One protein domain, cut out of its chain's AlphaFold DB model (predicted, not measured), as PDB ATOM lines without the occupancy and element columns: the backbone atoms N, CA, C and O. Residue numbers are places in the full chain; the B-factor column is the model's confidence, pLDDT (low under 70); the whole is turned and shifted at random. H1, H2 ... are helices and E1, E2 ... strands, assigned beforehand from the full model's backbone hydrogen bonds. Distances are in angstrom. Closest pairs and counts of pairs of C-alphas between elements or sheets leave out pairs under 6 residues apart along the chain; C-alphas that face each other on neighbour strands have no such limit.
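AT A GLANCE: This is residues 4 to 129 of the 229 residues of an uncharacterized protein of Planctomycetes bacterium (UniProt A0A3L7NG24). A small two-stranded sheet, E1 and E2, with H4 packed on it, makes one end of a helical body in which H2, H3 and H5 run lengthwise, H2 packing on H5 and, with a part of its length, on H3. H1 crosses H3 steeply towards the other end. The printed part has 126 residues, in the order H1 H2 E1 H3 H4 E2 H5, mostly helix; the sheet is antiparallel. It is compact, with a radius of gyration of the C-alphas of 15.3 A and spans of 49 by 34 by 21 A.

HOW THE PARTS SIT: E1, residues 46 to 48, and E2, residues 101 to 103, are antiparallel neighbours at 137 degrees; N 46 and O 103 are 2.9 A apart, within hydrogen-bond range. H4, residues 85 to 97, comes closest to E2 at the C-alphas of Ala 94 and Val 101, 5.4 A apart. H3, residues 53 to 73, forms a helical hairpin with H4, closest at C-alphas 53 and 91, 5.9 A. H2, residues 17 to 34, touches H3 with residues 27 to 34 alone, opposite ways at a shallow tilt of 21 degrees, closest at C-alphas 31 and 56, 6.2 A. H5, residues 106 to 128, touches H2, opposite ways at a shallow tilt of 24 degrees, closest at C-alphas 17 and 120, 4.9 A. H3 and H5 are apart. H1, residues 4 to 15, touches H3 at a steep tilt of 61 degrees, closest at C-alphas 6 and 66, 4.4 A; H1 and H2 touch only at the corner, closest at C-alphas 13 and 20, 4.9 A. Every O i to N i+4 pair is within hydrogen-bond range in H1, H2, H4 and H5, and 15 of 17 in H3.

IN THESE COORDINATES: H5 is 32.6 A long, H3 29.9 A, with a kink of 27 degrees near residue 60, and H2 25.9 A. H1 begins at C-alpha 4 (37.123, -42.580, -22.451); H5 ends at C-alpha 128 (29.136, -14.819, -11.741).

THE WHOLE: The C-alphas farthest apart, Glu 97 and Glu 129, are 52.4 A apart. The printed part has no cut; the links H2 to E1 and H3 to H4 are long. Residues 38 to 44, 74 to 81 and 123 to 129 have pLDDT under 70.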
ATOM      1  N   ARG A   4      37.800 -43.679 -21.751       83.88
ATOM      2  CA  ARG A   4      37.123 -42.580 -22.451       83.88
ATOM      3  C   ARG A   4      36.115 -41.877 -21.540       83.88
ATOM      4  O   ARG A   4      36.081 -40.651 -21.537       83.88
ATOM      5  N   ASP A   5      35.363 -42.642 -20.756       87.31
ATOM      6  CA  ASP A   5      34.352 -42.107 -19.837       87.31
ATOM      7  C   ASP A   5      35.014 -41.339 -18.688       87.31
ATOM      8  O   ASP A   5      34.621 -40.211 -18.414       87.31
ATOM      9  N   ALA A   6      36.101 -41.882 -18.116       84.81
ATOM     10  CA  ALA A   6      36.894 -41.214 -17.075       84.81
ATOM     11  C   ALA A   6      37.365 -39.821 -17.521       84.81
ATOM     12  O   ALA A   6      37.212 -38.831 -16.812       84.81
ATOM     13  N   LYS A   7      37.906 -39.735 -18.745       84.88
ATOM     14  CA  LYS A   7      38.361 -38.472 -19.339       84.88
ATOM     15  C   LYS A   7      37.213 -37.522 -19.647       84.88
ATOM     16  O   LYS A   7      37.399 -36.315 -19.547       84.88
ATOM     17  N   SER A   8      36.065 -38.046 -20.069       87.94
ATOM     18  CA  SER A   8      34.882 -37.233 -20.351       87.94
ATOM     19  C   SER A   8      34.343 -36.596 -19.073       87.94
ATOM     20  O   SER A   8      34.119 -35.390 -19.050       87.94
ATOM     21  N   GLN A   9      34.208 -37.382 -18.005       86.38
ATOM     22  CA  GLN A   9      33.762 -36.899 -16.700       86.38
ATOM     23  C   GLN A   9      34.760 -35.900 -16.103       86.38
ATOM     24  O   GLN A   9      34.369 -34.815 -15.687       86.38
ATOM     25  N   ALA A  10      36.062 -36.198 -16.170       83.69
ATOM     26  CA  ALA A  10      37.103 -35.268 -15.744       83.69
ATOM     27  C   ALA A  10      37.030 -33.920 -16.482       83.69
ATOM     28  O   ALA A  10      37.161 -32.875 -15.854       83.69
ATOM     29  N   ARG A  11      36.785 -33.917 -17.801       81.69
ATOM     30  CA  ARG A  11      36.590 -32.672 -18.568       81.69
ATOM     31  C   ARG A  11      35.364 -31.899 -18.105       81.69
ATOM     32  O   ARG A  11      35.467 -30.698 -17.893       81.69
ATOM     33  N   GLN A  12      34.244 -32.585 -17.897       82.56
ATOM     34  CA  GLN A  12      33.024 -31.958 -17.395       82.56
ATOM     35  C   GLN A  12      33.253 -31.296 -16.031       82.56
ATOM     36  O   GLN A  12      32.815 -30.172 -15.817       82.56
ATOM     37  N   TRP A  13      33.990 -31.945 -15.132       83.50
ATOM     38  CA  TRP A  13      34.354 -31.376 -13.834       83.50
ATOM     39  C   TRP A  13      35.267 -30.148 -13.941       83.50
ATOM     40  O   TRP A  13      35.170 -29.243 -13.115       83.50
ATOM     41  N   VAL A  14      36.153 -30.096 -14.945       75.12
ATOM     42  CA  VAL A  14      36.983 -28.909 -15.225       75.12
ATOM     43  C   VAL A  14      36.120 -27.750 -15.727       75.12
ATOM     44  O   VAL A  14      36.333 -26.610 -15.320       75.12
ATOM     45  N   GLU A  15      35.172 -28.039 -16.618       76.38
ATOM     46  CA  GLU A  15      34.292 -27.042 -17.238       76.38
ATOM     47  C   GLU A  15      33.231 -26.509 -16.264       76.38
ATOM     48  O   GLU A  15      32.896 -25.327 -16.319       76.38
ATOM     49  N   ALA A  16      32.744 -27.358 -15.357       78.50
ATOM     50  CA  ALA A  16      31.690 -27.053 -14.394       78.50
ATOM     51  C   ALA A  16      32.056 -27.573 -12.985       78.50
ATOM     52  O   ALA A  16      31.651 -28.674 -12.587       78.50
ATOM     53  N   PRO A  17      32.818 -26.781 -12.204       78.31
ATOM     54  CA  PRO A  17      33.202 -27.090 -10.823       78.31
ATOM     55  C   PRO A  17      32.040 -27.451  -9.887       78.31
ATOM     56  O   PRO A  17      32.221 -28.201  -8.927       78.31
ATOM     57  N   GLU A  18      30.848 -26.914 -10.132       82.06
ATOM     58  CA  GLU A  18      29.629 -27.202  -9.380       82.06
ATOM     59  C   GLU A  18      29.182 -28.661  -9.511       82.06
ATOM     60  O   GLU A  18      28.838 -29.269  -8.499       82.06
ATOM     61  N   PHE A  19      29.274 -29.252 -10.709       85.81
ATOM     62  CA  PHE A  19      28.941 -30.662 -10.917       85.81
ATOM     63  C   PHE A  19      29.959 -31.576 -10.249       85.81
ATOM     64  O   PHE A  19      29.591 -32.601  -9.690       85.81
ATOM     65  N   PHE A  20      31.231 -31.174 -10.230       87.19
ATOM     66  CA  PHE A  20      32.253 -31.906  -9.490       87.19
ATOM     67  C   PHE A  20      31.943 -31.965  -7.988       87.19
ATOM     68  O   PHE A  20      31.999 -33.028  -7.370       87.19
ATOM     69  N   ALA A  21      31.586 -30.823  -7.399       87.69
ATOM     70  CA  ALA A  21      31.231 -30.743  -5.989       87.69
ATOM     71  C   ALA A  21      29.960 -31.548  -5.658       87.69
ATOM     72  O   ALA A  21      29.925 -32.253  -4.648       87.69
ATOM     73  N   GLU A  22      28.938 -31.470  -6.513       91.81
ATOM     74  CA  GLU A  22      27.687 -32.216  -6.361       91.81
ATOM     75  C   GLU A  22      27.904 -33.732  -6.455       91.81
ATOM     76  O   GLU A  22      27.436 -34.470  -5.584       91.81
ATOM     77  N   ASP A  23      28.671 -34.193  -7.448       90.88
ATOM     78  CA  ASP A  23      29.000 -35.608  -7.635       90.88
ATOM     79  C   ASP A  23      29.717 -36.178  -6.405       90.88
ATOM     80  O   ASP A  23      29.333 -37.233  -5.892       90.88
ATOM     81  N   LEU A  24      30.723 -35.464  -5.884       90.69
ATOM     82  CA  LEU A  24      31.453 -35.889  -4.688       90.69
ATOM     83  C   LEU A  24      30.567 -35.923  -3.441       90.69
ATOM     84  O   LEU A  24      30.639 -36.879  -2.668       90.69
ATOM     85  N   ARG A  25      29.712 -34.913  -3.243       93.19
ATOM     86  CA  ARG A  25      28.778 -34.872  -2.109       93.19
ATOM     87  C   ARG A  25      27.772 -36.019  -2.175       93.19
ATOM     88  O   ARG A  25      27.506 -36.655  -1.155       93.19
ATOM     89  N   ARG A  26      27.223 -36.291  -3.359       92.62
ATOM     90  CA  ARG A  26      26.271 -37.383  -3.577       92.62
ATOM     91  C   ARG A  26      26.918 -38.739  -3.321       92.62
ATOM     92  O   ARG A  26      26.313 -39.580  -2.660       92.62
ATOM     93  N   LEU A  27      28.142 -38.932  -3.804       91.81
ATOM     94  CA  LEU A  27      28.901 -40.161  -3.593       91.81
ATOM     95  C   LEU A  27      29.214 -40.379  -2.109       91.81
ATOM     96  O   LEU A  27      28.981 -41.468  -1.595       91.81
ATOM     97  N   LEU A  28      29.652 -39.331  -1.407       91.44
ATOM     98  CA  LEU A  28      29.898 -39.366   0.034       91.44
ATOM     99  C   LEU A  28      28.639 -39.738   0.831       91.44
ATOM    100  O   LEU A  28      28.707 -40.616   1.686       91.44
ATOM    101  N   SER A  29      27.489 -39.118   0.534       91.25
ATOM    102  CA  SER A  29      26.211 -39.453   1.190       91.25
ATOM    103  C   SER A  29      25.843 -40.915   0.964       91.25
ATOM    104  O   SER A  29      25.533 -41.632   1.910       91.25
ATOM    105  N   TRP A  30      25.955 -41.377  -0.284       91.44
ATOM    106  CA  TRP A  30      25.618 -42.749  -0.639       91.44
ATOM    107  C   TRP A  30      26.503 -43.755   0.102       91.44
ATOM    108  O   TRP A  30      25.996 -44.703   0.697       91.44
ATOM    109  N   VAL A  31      27.818 -43.522   0.124       89.25
ATOM    110  CA  VAL A  31      28.783 -44.365   0.844       89.25
ATOM    111  C   VAL A  31      28.494 -44.356   2.345       89.25
ATOM    112  O   VAL A  31      28.488 -45.414   2.969       89.25
ATOM    113  N   ASN A  32      28.183 -43.193   2.921       87.75
ATOM    114  CA  ASN A  32      27.839 -43.070   4.335       87.75
ATOM    115  C   ASN A  32      26.595 -43.881   4.730       87.75
ATOM    116  O   ASN A  32      26.552 -44.385   5.854       87.75
ATOM    117  N   GLU A  33      25.624 -44.001   3.827       86.50
ATOM    118  CA  GLU A  33      24.369 -44.734   4.027       86.50
ATOM    119  C   GLU A  33      24.499 -46.245   3.774       86.50
ATOM    120  O   GLU A  33      23.795 -47.027   4.406       86.50
ATOM    121  N   HIS A  34      25.379 -46.661   2.856       85.69
ATOM    122  CA  HIS A  34      25.360 -48.029   2.323       85.69
ATOM    123  C   HIS A  34      26.616 -48.852   2.626       85.69
ATOM    124  O   HIS A  34      26.536 -50.075   2.585       85.69
ATOM    125  N   ALA A  35      27.761 -48.233   2.924       84.62
ATOM    126  CA  ALA A  35      29.025 -48.958   3.093       84.62
ATOM    127  C   ALA A  35      29.376 -49.307   4.548       84.62
ATOM    128  O   ALA A  35      30.242 -50.145   4.793       84.62
ATOM    129  N   PHE A  36      28.722 -48.666   5.517       86.31
ATOM    130  CA  PHE A  36      29.039 -48.813   6.936       86.31
ATOM    131  C   PHE A  36      27.911 -49.516   7.696       86.31
ATOM    132  O   PHE A  36      26.733 -49.350   7.378       86.31
ATOM    133  N   GLU A  37      28.265 -50.292   8.721       76.06
ATOM    134  CA  GLU A  37      27.300 -51.064   9.522       76.06
ATOM    135  C   GLU A  37      26.587 -50.240  10.597       76.06
ATOM    136  O   GLU A  37      25.455 -50.556  10.965       76.06
ATOM    137  N   SER A  38      27.242 -49.201  11.115       67.81
ATOM    138  CA  SER A  38      26.795 -48.481  12.305       67.81
ATOM    139  C   SER A  38      27.152 -46.993  12.277       67.81
ATOM    140  O   SER A  38      27.945 -46.519  11.450       67.81
ATOM    141  N   GLU A  39      26.554 -46.249  13.211       67.56
ATOM    142  CA  GLU A  39      26.994 -44.894  13.538       67.56
ATOM    143  C   GLU A  39      28.450 -44.893  14.040       67.56
ATOM    144  O   GLU A  39      28.916 -45.915  14.564       67.56
ATOM    145  N   PRO A  40      29.187 -43.786  13.832       66.56
ATOM    146  CA  PRO A  40      30.573 -43.666  14.268       66.56
ATOM    147  C   PRO A  40      30.717 -43.895  15.774       66.56
ATOM    148  O   PRO A  40      29.900 -43.435  16.573       66.56
ATOM    149  N   ASP A  41      31.778 -44.599  16.158       68.12
ATOM    150  CA  ASP A  41      32.129 -44.769  17.565       68.12
ATOM    151  C   ASP A  41      32.689 -43.467  18.178       68.12
ATOM    152  O   ASP A  41      32.875 -42.454  17.502       68.12
ATOM    153  N   ALA A  42      32.987 -43.480  19.482       68.38
ATOM    154  CA  ALA A  42      33.530 -42.315  20.192       68.38
ATOM    155  C   ALA A  42      34.889 -41.818  19.648       68.38
ATOM    156  O   ALA A  42      35.321 -40.721  19.996       68.38
ATOM    157  N   THR A  43      35.563 -42.614  18.812       67.31
ATOM    158  CA  THR A  43      36.818 -42.259  18.140       67.31
ATOM    159  C   THR A  43      36.616 -41.796  16.696       67.31
ATOM    160  O   THR A  43      37.586 -41.449  16.027       67.31
ATOM    161  N   GLY A  44      35.367 -41.742  16.220       69.75
ATOM    162  CA  GLY A  44      35.024 -41.377  14.847       69.75
ATOM    163  C   GLY A  44      35.269 -42.498  13.833       69.75
ATOM    164  O   GLY A  44      35.174 -42.263  12.629       69.75
ATOM    165  N   GLY A  45      35.584 -43.709  14.302       80.94
ATOM    166  CA  GLY A  45      35.764 -44.886  13.466       80.94
ATOM    167  C   GLY A  45      34.425 -45.462  13.020       80.94
ATOM    168  O   GLY A  45      33.439 -45.443  13.762       80.94
ATOM    169  N   ARG A  46      34.380 -45.983  11.790       85.81
ATOM    170  CA  ARG A  46      33.201 -46.658  11.234       85.81
ATOM    171  C   ARG A  46      33.575 -48.033  10.703       85.81
ATOM    172  O   ARG A  46      34.577 -48.175  10.007       85.81
ATOM    173  N   LEU A  47      32.767 -49.036  11.032       86.38
ATOM    174  CA  LEU A  47      32.961 -50.405  10.556       86.38
ATOM    175  C   LEU A  47      32.424 -50.555   9.131       86.38
ATOM    176  O   LEU A  47      31.258 -50.249   8.869       86.38
ATOM    177  N   LEU A  48      33.291 -51.012   8.230       87.25
ATOM    178  CA  LEU A  48      32.955 -51.384   6.859       87.25
ATOM    179  C   LEU A  48      32.372 -52.796   6.825       87.25
ATOM    180  O   LEU A  48      33.012 -53.731   7.308       87.25
ATOM    181  N   ASP A  49      31.201 -52.940   6.206       81.75
ATOM    182  CA  ASP A  49      30.508 -54.225   6.065       81.75
ATOM    183  C   ASP A  49      31.027 -54.979   4.827       81.75
ATOM    184  O   ASP A  49      30.755 -54.548   3.697       81.75
ATOM    185  N   PRO A  50      31.714 -56.127   4.970       80.62
ATOM    186  CA  PRO A  50      32.179 -56.902   3.820       80.62
ATOM    187  C   PRO A  50      31.039 -57.306   2.867       80.62
ATOM    188  O   PRO A  50      31.249 -57.373   1.655       80.62
ATOM    189  N   GLY A  51      29.813 -57.483   3.374       78.00
ATOM    190  CA  GLY A  51      28.622 -57.809   2.589       78.00
ATOM    191  C   GLY A  51      28.011 -56.637   1.813       78.00
ATOM    192  O   GLY A  51      27.235 -56.873   0.885       78.00
ATOM    193  N   LYS A  52      28.355 -55.384   2.145       76.69
ATOM    194  CA  LYS A  52      27.847 -54.171   1.462       76.69
ATOM    195  C   LYS A  52      28.916 -53.416   0.666       76.69
ATOM    196  O   LYS A  52      28.594 -52.526  -0.124       76.69
ATOM    197  N   ASN A  53      30.181 -53.805   0.811       82.38
ATOM    198  CA  ASN A  53      31.322 -53.144   0.179       82.38
ATOM    199  C   ASN A  53      31.337 -53.234  -1.354       82.38
ATOM    200  O   ASN A  53      31.856 -52.326  -1.999       82.38
ATOM    201  N   SER A  54      30.776 -54.285  -1.960       81.31
ATOM    202  CA  SER A  54      30.826 -54.487  -3.420       81.31
ATOM    203  C   SER A  54      30.163 -53.343  -4.195       81.31
ATOM    204  O   SER A  54      30.780 -52.766  -5.089       81.31
ATOM    205  N   ALA A  55      28.956 -52.939  -3.794       83.81
ATOM    206  CA  ALA A  55      28.231 -51.839  -4.426       83.81
ATOM    207  C   ALA A  55      28.944 -50.486  -4.231       83.81
ATOM    208  O   ALA A  55      28.989 -49.662  -5.146       83.81
ATOM    209  N   ALA A  56      29.563 -50.271  -3.065       85.69
ATOM    210  CA  ALA A  56      30.355 -49.071  -2.804       85.69
ATOM    211  C   ALA A  56      31.627 -49.023  -3.660       85.69
ATOM    212  O   ALA A  56      31.929 -47.992  -4.263       85.69
ATOM    213  N   GLN A  57      32.342 -50.141  -3.790       84.69
ATOM    214  CA  GLN A  57      33.518 -50.237  -4.654       84.69
ATOM    215  C   GLN A  57      33.172 -50.046  -6.136       84.69
ATOM    216  O   GLN A  57      33.931 -49.401  -6.864       84.69
ATOM    217  N   GLU A  58      32.035 -50.570  -6.599       87.12
ATOM    218  CA  GLU A  58      31.559 -50.380  -7.975       87.12
ATOM    219  C   GLU A  58      31.307 -48.904  -8.315       87.12
ATOM    220  O   GLU A  58      31.505 -48.506  -9.464       87.12
ATOM    221  N   LEU A  59      30.939 -48.086  -7.325       86.56
ATOM    222  CA  LEU A  59      30.749 -46.640  -7.469       86.56
ATOM    223  C   LEU A  59      32.051 -45.842  -7.288       86.56
ATOM    224  O   LEU A  59      32.319 -44.910  -8.052       86.56
ATOM    225  N   LEU A  60      32.881 -46.213  -6.310       87.19
ATOM    226  CA  LEU A  60      34.114 -45.499  -5.968       87.19
ATOM    227  C   LEU A  60      35.229 -45.707  -7.002       87.19
ATOM    228  O   LEU A  60      35.893 -44.745  -7.378       87.19
ATOM    229  N   ASN A  61      35.412 -46.928  -7.517       85.69
ATOM    230  CA  ASN A  61      36.488 -47.239  -8.469       85.69
ATOM    231  C   ASN A  61      36.408 -46.415  -9.773       85.69
ATOM    232  O   ASN A  61      37.440 -45.938 -10.258       85.69
ATOM    233  N   PRO A  62      35.223 -46.225 -10.390       85.62
ATOM    234  CA  PRO A  62      35.074 -45.289 -11.494       85.62
ATOM    235  C   PRO A  62      35.405 -43.845 -11.104       85.62
ATOM    236  O   PRO A  62      36.165 -43.186 -11.813       85.62
ATOM    237  N   CYS A  63      34.879 -43.367  -9.976       85.62
ATOM    238  CA  CYS A  63      35.100 -41.999  -9.514       85.62
ATOM    239  C   CYS A  63      36.594 -41.704  -9.293       85.62
ATOM    240  O   CYS A  63      37.095 -40.689  -9.772       85.62
ATOM    241  N   ASP A  64      37.328 -42.631  -8.673       86.06
ATOM    242  CA  ASP A  64      38.776 -42.533  -8.461       86.06
ATOM    243  C   ASP A  64      39.535 -42.358  -9.787       86.06
ATOM    244  O   ASP A  64      40.345 -41.444  -9.946       86.06
ATOM    245  N   ARG A  65      39.193 -43.140 -10.819       85.44
ATOM    246  CA  ARG A  65      39.790 -42.971 -12.158       85.44
ATOM    247  C   ARG A  65      39.496 -41.602 -12.775       85.44
ATOM    248  O   ARG A  65      40.366 -41.040 -13.439       85.44
ATOM    249  N   ALA A  66      38.280 -41.083 -12.602       86.50
ATOM    250  CA  ALA A  66      37.922 -39.750 -13.082       86.50
ATOM    251  C   ALA A  66      38.677 -38.653 -12.309       86.50
ATOM    252  O   ALA A  66      39.145 -37.694 -12.920       86.50
ATOM    253  N   LEU A  67      38.881 -38.825 -11.000       85.56
ATOM    254  CA  LEU A  67      39.662 -37.923 -10.145       85.56
ATOM    255  C   LEU A  67      41.137 -37.866 -10.548       85.56
ATOM    256  O   LEU A  67      41.702 -36.775 -10.657       85.56
ATOM    257  N   TRP A  68      41.740 -39.013 -10.864       85.62
ATOM    258  CA  TRP A  68      43.094 -39.078 -11.421       85.62
ATOM    259  C   TRP A  68      43.216 -38.321 -12.749       85.62
ATOM    260  O   TRP A  68      44.169 -37.567 -12.968       85.62
ATOM    261  N   GLU A  69      42.249 -38.494 -13.654       84.62
ATOM    262  CA  GLU A  69      42.229 -37.760 -14.923       84.62
ATOM    263  C   GLU A  69      41.995 -36.257 -14.715       84.62
ATOM    264  O   GLU A  69      42.656 -35.442 -15.363       84.62
ATOM    265  N   TYR A  70      41.136 -35.880 -13.769       80.19
ATOM    266  CA  TYR A  70      40.889 -34.493 -13.383       80.19
ATOM    267  C   TYR A  70      42.160 -33.815 -12.853       80.19
ATOM    268  O   TYR A  70      42.554 -32.757 -13.352       80.19
ATOM    269  N   GLN A  71      42.878 -34.459 -11.926       79.25
ATOM    270  CA  GLN A  71      44.164 -33.973 -11.414       79.25
ATOM    271  C   GLN A  71      45.182 -33.766 -12.540       79.25
ATOM    272  O   GLN A  71      45.905 -32.766 -12.576       79.25
ATOM    273  N   ARG A  72      45.241 -34.706 -13.489       77.88
ATOM    274  CA  ARG A  72      46.164 -34.627 -14.625       77.88
ATOM    275  C   ARG A  72      45.878 -33.420 -15.519       77.88
ATOM    276  O   ARG A  72      46.826 -32.871 -16.089       77.88
ATOM    277  N   MET A  73      44.608 -33.029 -15.650       70.81
ATOM    278  CA  MET A  73      44.165 -31.869 -16.432       70.81
ATOM    279  C   MET A  73      44.383 -30.540 -15.690       70.81
ATOM    280  O   MET A  73      44.730 -29.550 -16.327       70.81
ATOM    281  N   LEU A  74      44.270 -30.518 -14.359       68.81
ATOM    282  CA  LEU A  74      44.451 -29.329 -13.516       68.81
ATOM    283  C   LEU A  74      45.669 -29.453 -12.586       68.81
ATOM    284  O   LEU A  74      45.551 -29.385 -11.368       68.81
ATOM    285  N   ARG A  75      46.875 -29.564 -13.152       57.22
ATOM    286  CA  ARG A  75      48.121 -29.826 -12.394       57.22
ATOM    287  C   ARG A  75      48.486 -28.805 -11.301       57.22
ATOM    288  O   ARG A  75      49.316 -29.117 -10.457       57.22
ATOM    289  N   VAL A  76      47.917 -27.598 -11.330       55.09
ATOM    290  CA  VAL A  76      48.227 -26.488 -10.396       55.09
ATOM    291  C   VAL A  76      47.143 -26.320  -9.320       55.09
ATOM    292  O   VAL A  76      47.166 -25.382  -8.529       55.09
ATOM    293  N   THR A  77      46.147 -27.201  -9.285       60.41
ATOM    294  CA  THR A  77      45.091 -27.111  -8.277       60.41
ATOM    295  C   THR A  77      45.618 -27.460  -6.881       60.41
ATOM    296  O   THR A  77      46.396 -28.392  -6.699       60.41
ATOM    297  N   THR A  78      45.175 -26.705  -5.878       58.56
ATOM    298  CA  THR A  78      45.485 -26.941  -4.458       58.56
ATOM    299  C   THR A  78      44.624 -28.045  -3.839       58.56
ATOM    300  O   THR A  78      44.735 -28.319  -2.647       58.56
ATOM    301  N   VAL A  79      43.711 -28.628  -4.614       64.38
ATOM    302  CA  VAL A  79      42.789 -29.677  -4.172       64.38
ATOM    303  C   VAL A  79      43.486 -31.039  -4.284       64.38
ATOM    304  O   VAL A  79      44.118 -31.321  -5.298       64.38
ATOM    305  N   LYS A  80      43.390 -31.872  -3.241       67.94
ATOM    306  CA  LYS A  80      43.890 -33.259  -3.236       67.94
ATOM    307  C   LYS A  80      42.802 -34.207  -3.764       67.94
ATOM    308  O   LYS A  80      41.639 -34.031  -3.408       67.94
ATOM    309  N   PHE A  81      43.160 -35.176  -4.614       69.44
ATOM    310  CA  PHE A  81      42.199 -36.031  -5.352       69.44
ATOM    311  C   PHE A  81      42.319 -37.526  -5.072       69.44
ATOM    312  O   PHE A  81      41.547 -38.311  -5.606       69.44
ATOM    313  N   ASP A  82      43.246 -37.909  -4.208       73.62
ATOM    314  CA  ASP A  82      43.475 -39.261  -3.702       73.62
ATOM    315  C   ASP A  82      42.544 -39.619  -2.525       73.62
ATOM    316  O   ASP A  82      42.776 -40.585  -1.804       73.62
ATOM    317  N   MET A  83      41.464 -38.856  -2.322       81.75
ATOM    318  CA  MET A  83      40.626 -38.943  -1.119       81.75
ATOM    319  C   MET A  83      39.890 -40.278  -0.946       81.75
ATOM    320  O   MET A  83      39.650 -40.693   0.183       81.75
ATOM    321  N   TRP A  84      39.548 -40.976  -2.034       89.31
ATOM    322  CA  TRP A  84      38.835 -42.258  -1.946       89.31
ATOM    323  C   TRP A  84      39.766 -43.457  -1.814       89.31
ATOM    324  O   TRP A  84      39.325 -44.518  -1.378       89.31
ATOM    325  N   GLN A  85      41.044 -43.310  -2.166       88.44
ATOM    326  CA  GLN A  85      41.979 -44.426  -2.238       88.44
ATOM    327  C   GLN A  85      42.145 -45.168  -0.896       88.44
ATOM    328  O   GLN A  85      42.072 -46.399  -0.912       88.44
ATOM    329  N   PRO A  86      42.271 -44.487   0.263       90.62
ATOM    330  CA  PRO A  86      42.327 -45.170   1.558       90.62
ATOM    331  C   PRO A  86      41.057 -45.971   1.867       90.62
ATOM    332  O   PRO A  86      41.128 -47.067   2.418       90.62
ATOM    333  N   LEU A  87      39.891 -45.447   1.481       90.75
ATOM    334  CA  LEU A  87      38.609 -46.111   1.697       90.75
ATOM    335  C   LEU A  87      38.443 -47.332   0.782       90.75
ATOM    336  O   LEU A  87      38.033 -48.391   1.248       90.75
ATOM    337  N   ILE A  88      38.812 -47.211  -0.497       91.00
ATOM    338  CA  ILE A  88      38.794 -48.324  -1.458       91.00
ATOM    339  C   ILE A  88      39.692 -49.466  -0.964       91.00
ATOM    340  O   ILE A  88      39.279 -50.624  -1.001       91.00
ATOM    341  N   GLN A  89      40.886 -49.152  -0.454       90.81
ATOM    342  CA  GLN A  89      41.809 -50.146   0.102       90.81
ATOM    343  C   GLN A  89      41.242 -50.832   1.350       90.81
ATOM    344  O   GLN A  89      41.322 -52.053   1.463       90.81
ATOM    345  N   ALA A  90      40.625 -50.075   2.261       90.00
ATOM    346  CA  ALA A  90      39.987 -50.642   3.448       90.00
ATOM    347  C   ALA A  90      38.800 -51.555   3.086       90.00
ATOM    348  O   ALA A  90      38.641 -52.625   3.669       90.00
ATOM    349  N   MET A  91      38.003 -51.176   2.081       90.25
ATOM    350  CA  MET A  91      36.914 -52.012   1.563       90.25
ATOM    351  C   MET A  91      37.428 -53.290   0.894       90.25
ATOM    352  O   MET A  91      36.771 -54.325   0.996       90.25
ATOM    353  N   GLN A  92      38.559 -53.222   0.184       89.12
ATOM    354  CA  GLN A  92      39.204 -54.392  -0.420       89.12
ATOM    355  C   GLN A  92      39.705 -55.350   0.657       89.12
ATOM    356  O   GLN A  92      39.366 -56.523   0.605       89.12
ATOM    357  N   ALA A  93      40.396 -54.842   1.680       88.69
ATOM    358  CA  ALA A  93      40.850 -55.654   2.807       88.69
ATOM    359  C   ALA A  93      39.682 -56.358   3.521       88.69
ATOM    360  O   ALA A  93      39.739 -57.561   3.758       88.69
ATOM    361  N   ALA A  94      38.587 -55.635   3.782       88.38
ATOM    362  CA  ALA A  94      37.385 -56.214   4.382       88.38
ATOM    363  C   ALA A  94      36.776 -57.332   3.518       88.38
ATOM    364  O   ALA A  94      36.331 -58.351   4.040       88.38
ATOM    365  N   ALA A  95      36.756 -57.152   2.193       87.12
ATOM    366  CA  ALA A  95      36.231 -58.148   1.263       87.12
ATOM    367  C   ALA A  95      37.140 -59.384   1.147       87.12
ATOM    368  O   ALA A  95      36.639 -60.507   1.171       87.12
ATOM    369  N   ASP A  96      38.457 -59.185   1.057       88.19
ATOM    370  CA  ASP A  96      39.447 -60.256   0.902       88.19
ATOM    371  C   ASP A  96      39.520 -61.147   2.150       88.19
ATOM    372  O   ASP A  96      39.626 -62.370   2.044       88.19
ATOM    373  N   GLU A  97      39.423 -60.545   3.336       87.88
ATOM    374  CA  GLU A  97      39.447 -61.259   4.617       87.88
ATOM    375  C   GLU A  97      38.050 -61.708   5.078       87.88
ATOM    376  O   GLU A  97      37.933 -62.508   6.008       87.88
ATOM    377  N   ASN A  98      36.989 -61.242   4.404       86.69
ATOM    378  CA  ASN A  98      35.584 -61.439   4.771       86.69
ATOM    379  C   ASN A  98      35.301 -61.074   6.244       86.69
ATOM    380  O   ASN A  98      34.565 -61.766   6.954       86.69
ATOM    381  N   THR A  99      35.917 -59.987   6.708       86.06
ATOM    382  CA  THR A  99      35.840 -59.475   8.080       86.06
ATOM    383  C   THR A  99      35.562 -57.968   8.077       86.06
ATOM    384  O   THR A  99      36.015 -57.253   7.180       86.06
ATOM    385  N   PRO A 100      34.819 -57.443   9.070       85.88
ATOM    386  CA  PRO A 100      34.632 -56.004   9.208       85.88
ATOM    387  C   PRO A 100      35.954 -55.274   9.467       85.88
ATOM    388  O   PRO A 100      36.743 -55.687  10.320       85.88
ATOM    389  N   VAL A 101      36.168 -54.154   8.773       89.50
ATOM    390  CA  VAL A 101      37.363 -53.306   8.928       89.50
ATOM    391  C   VAL A 101      36.964 -51.949   9.491       89.50
ATOM    392  O   VAL A 101      36.053 -51.295   8.983       89.50
ATOM    393  N   LEU A 102      37.664 -51.506  10.537       88.75
ATOM    394  CA  LEU A 102      37.488 -50.171  11.099       88.75
ATOM    395  C   LEU A 102      38.175 -49.130  10.208       88.75
ATOM    396  O   LEU A 102      39.393 -49.157  10.035       88.75
ATOM    397  N   PHE A 103      37.401 -48.185   9.682       89.62
ATOM    398  CA  PHE A 103      37.900 -47.061   8.901       89.62
ATOM    399  C   PHE A 103      37.769 -45.752   9.685       89.62
ATOM    400  O   PHE A 103      36.673 -45.368  10.093       89.62
ATOM    401  N   THR A 104      38.885 -45.047   9.876       88.50
ATOM    402  CA  THR A 104      38.950 -43.793  10.654       88.50
ATOM    403  C   THR A 104      39.092 -42.540   9.787       88.50
ATOM    404  O   THR A 104      39.036 -41.432  10.305       88.50
ATOM    405  N   GLY A 105      39.271 -42.685   8.471       87.38
ATOM    406  CA  GLY A 105      39.534 -41.569   7.551       87.38
ATOM    407  C   GLY A 105      38.287 -40.868   7.010       87.38
ATOM    408  O   GLY A 105      38.391 -40.086   6.070       87.38
ATOM    409  N   ILE A 106      37.087 -41.164   7.529       87.12
ATOM    410  CA  ILE A 106      35.843 -40.634   6.947       87.12
ATOM    411  C   ILE A 106      35.728 -39.117   7.133       87.12
ATOM    412  O   ILE A 106      35.337 -38.420   6.202       87.12
ATOM    413  N   ALA A 107      36.160 -38.601   8.286       86.25
ATOM    414  CA  ALA A 107      36.171 -37.169   8.571       86.25
ATOM    415  C   ALA A 107      37.083 -36.391   7.605       86.25
ATOM    416  O   ALA A 107      36.713 -35.313   7.141       86.25
ATOM    417  N   ASP A 108      38.232 -36.965   7.231       86.88
ATOM    418  CA  ASP A 108      39.155 -36.351   6.270       86.88
ATOM    419  C   ASP A 108      38.525 -36.252   4.871       86.88
ATOM    420  O   ASP A 108      38.691 -35.253   4.166       86.88
ATOM    421  N   ILE A 109      37.754 -37.271   4.474       88.62
ATOM    422  CA  ILE A 109      36.999 -37.266   3.215       88.62
ATOM    423  C   ILE A 109      35.907 -36.189   3.259       88.62
ATOM    424  O   ILE A 109      35.767 -35.418   2.308       88.62
ATOM    425  N   GLU A 110      35.156 -36.092   4.357       88.94
ATOM    426  CA  GLU A 110      34.123 -35.064   4.542       88.94
ATOM    427  C   GLU A 110      34.704 -33.644   4.467       88.94
ATOM    428  O   GLU A 110      34.144 -32.768   3.792       88.94
ATOM    429  N   GLU A 111      35.852 -33.413   5.106       87.50
ATOM    430  CA  GLU A 111      36.567 -32.140   5.033       87.50
ATOM    431  C   GLU A 111      37.007 -31.833   3.597       87.50
ATOM    432  O   GLU A 111      36.817 -30.711   3.113       87.50
ATOM    433  N   ALA A 112      37.541 -32.826   2.885       85.19
ATOM    434  CA  ALA A 112      38.004 -32.646   1.520       85.19
ATOM    435  C   ALA A 112      36.848 -32.334   0.551       85.19
ATOM    436  O   ALA A 112      36.966 -31.413  -0.264       85.19
ATOM    437  N   VAL A 113      35.700 -33.009   0.682       89.31
ATOM    438  CA  VAL A 113      34.482 -32.688  -0.084       89.31
ATOM    439  C   VAL A 113      34.000 -31.268   0.232       89.31
ATOM    440  O   VAL A 113      33.725 -30.487  -0.682       89.31
ATOM    441  N   SER A 114      33.984 -30.872   1.507       88.75
ATOM    442  CA  SER A 114      33.637 -29.503   1.927       88.75
ATOM    443  C   SER A 114      34.587 -28.448   1.342       88.75
ATOM    444  O   SER A 114      34.164 -27.359   0.934       88.75
ATOM    445  N   ALA A 115      35.884 -28.753   1.253       83.69
ATOM    446  CA  ALA A 115      36.871 -27.884   0.622       83.69
ATOM    447  C   ALA A 115      36.614 -27.725  -0.886       83.69
ATOM    448  O   ALA A 115      36.678 -26.601  -1.394       83.69
ATOM    449  N   VAL A 116      36.262 -28.814  -1.581       84.12
ATOM    450  CA  VAL A 116      35.874 -28.782  -3.000       84.12
ATOM    451  C   VAL A 116      34.618 -27.944  -3.206       84.12
ATOM    452  O   VAL A 116      34.614 -27.087  -4.081       84.12
ATOM    453  N   GLU A 117      33.586 -28.094  -2.379       88.06
ATOM    454  CA  GLU A 117      32.370 -27.278  -2.481       88.06
ATOM    455  C   GLU A 117      32.641 -25.787  -2.287       88.06
ATOM    456  O   GLU A 117      32.133 -24.947  -3.034       88.06
ATOM    457  N   LYS A 118      33.452 -25.433  -1.284       83.38
ATOM    458  CA  LYS A 118      33.866 -24.041  -1.058       83.38
ATOM    459  C   LYS A 118      34.656 -23.513  -2.250       83.38
ATOM    460  O   LYS A 118      34.471 -22.360  -2.634       83.38
ATOM    461  N   TRP A 119      35.530 -24.330  -2.834       83.00
ATOM    462  CA  TRP A 119      36.274 -23.977  -4.037       83.00
ATOM    463  C   TRP A 119      35.348 -23.805  -5.247       83.00
ATOM    464  O   TRP A 119      35.425 -22.765  -5.895       83.00
ATOM    465  N   ALA A 120      34.431 -24.736  -5.501       82.38
ATOM    466  CA  ALA A 120      33.468 -24.677  -6.598       82.38
ATOM    467  C   ALA A 120      32.574 -23.437  -6.487       82.38
ATOM    468  O   ALA A 120      32.460 -22.684  -7.448       82.38
ATOM    469  N   LYS A 121      32.057 -23.135  -5.287       80.31
ATOM    470  CA  LYS A 121      31.322 -21.887  -5.006       80.31
ATOM    471  C   LYS A 121      32.159 -20.636  -5.269       80.31
ATOM    472  O   LYS A 121      31.628 -19.634  -5.733       80.31
ATOM    473  N   ARG A 122      33.465 -20.671  -4.978       75.50
ATOM    474  CA  ARG A 122      34.382 -19.564  -5.294       75.50
ATOM    475  C   ARG A 122      34.646 -19.443  -6.793       75.50
ATOM    476  O   ARG A 122      34.793 -18.326  -7.278       75.50
ATOM    477  N   GLN A 123      34.742 -20.556  -7.520       67.75
ATOM    478  CA  GLN A 123      34.903 -20.537  -8.975       67.75
ATOM    479  C   GLN A 123      33.639 -20.018  -9.644       67.75
ATOM    480  O   GLN A 123      33.728 -19.077 -10.423       67.75
ATOM    481  N   SER A 124      32.465 -20.521  -9.259       63.12
ATOM    482  CA  SER A 124      31.201 -19.996  -9.761       63.12
ATOM    483  C   SER A 124      31.050 -18.525  -9.400       63.12
ATOM    484  O   SER A 124      30.817 -17.737 -10.297       63.12
ATOM    485  N   SER A 125      31.357 -18.080  -8.175       59.31
ATOM    486  CA  SER A 125      31.338 -16.644  -7.849       59.31
ATOM    487  C   SER A 125      32.333 -15.799  -8.649       59.31
ATOM    488  O   SER A 125      32.098 -14.609  -8.806       59.31
ATOM    489  N   LYS A 126      33.433 -16.373  -9.159       54.88
ATOM    490  CA  LYS A 126      34.338 -15.677 -10.091       54.88
ATOM    491  C   LYS A 126      33.757 -15.600 -11.503       54.88
ATOM    492  O   LYS A 126      34.025 -14.626 -12.190       54.88
ATOM    493  N   VAL A 127      32.982 -16.603 -11.919       49.69
ATOM    494  CA  VAL A 127      32.255 -16.621 -13.201       49.69
ATOM    495  C   VAL A 127      31.004 -15.725 -13.150       49.69
ATOM    496  O   VAL A 127      30.664 -15.084 -14.140       49.69
ATOM    497  N   THR A 128      30.331 -15.646 -11.995       42.75
ATOM    498  CA  THR A 128      29.136 -14.819 -11.741       42.75
ATOM    499  C   THR A 128      29.465 -13.426 -11.203       42.75
ATOM    500  O   THR A 128      28.589 -12.559 -11.201       42.75
ATOM    501  N   GLU A 129      30.702 -13.166 -10.759       40.31
ATOM    502  CA  GLU A 129      31.240 -11.805 -10.724       40.31
ATOM    503  C   GLU A 129      31.098 -11.300 -12.157       40.31
ATOM    504  O   GLU A 129      31.846 -11.736 -13.030       40.31
TER     505      GLU A 129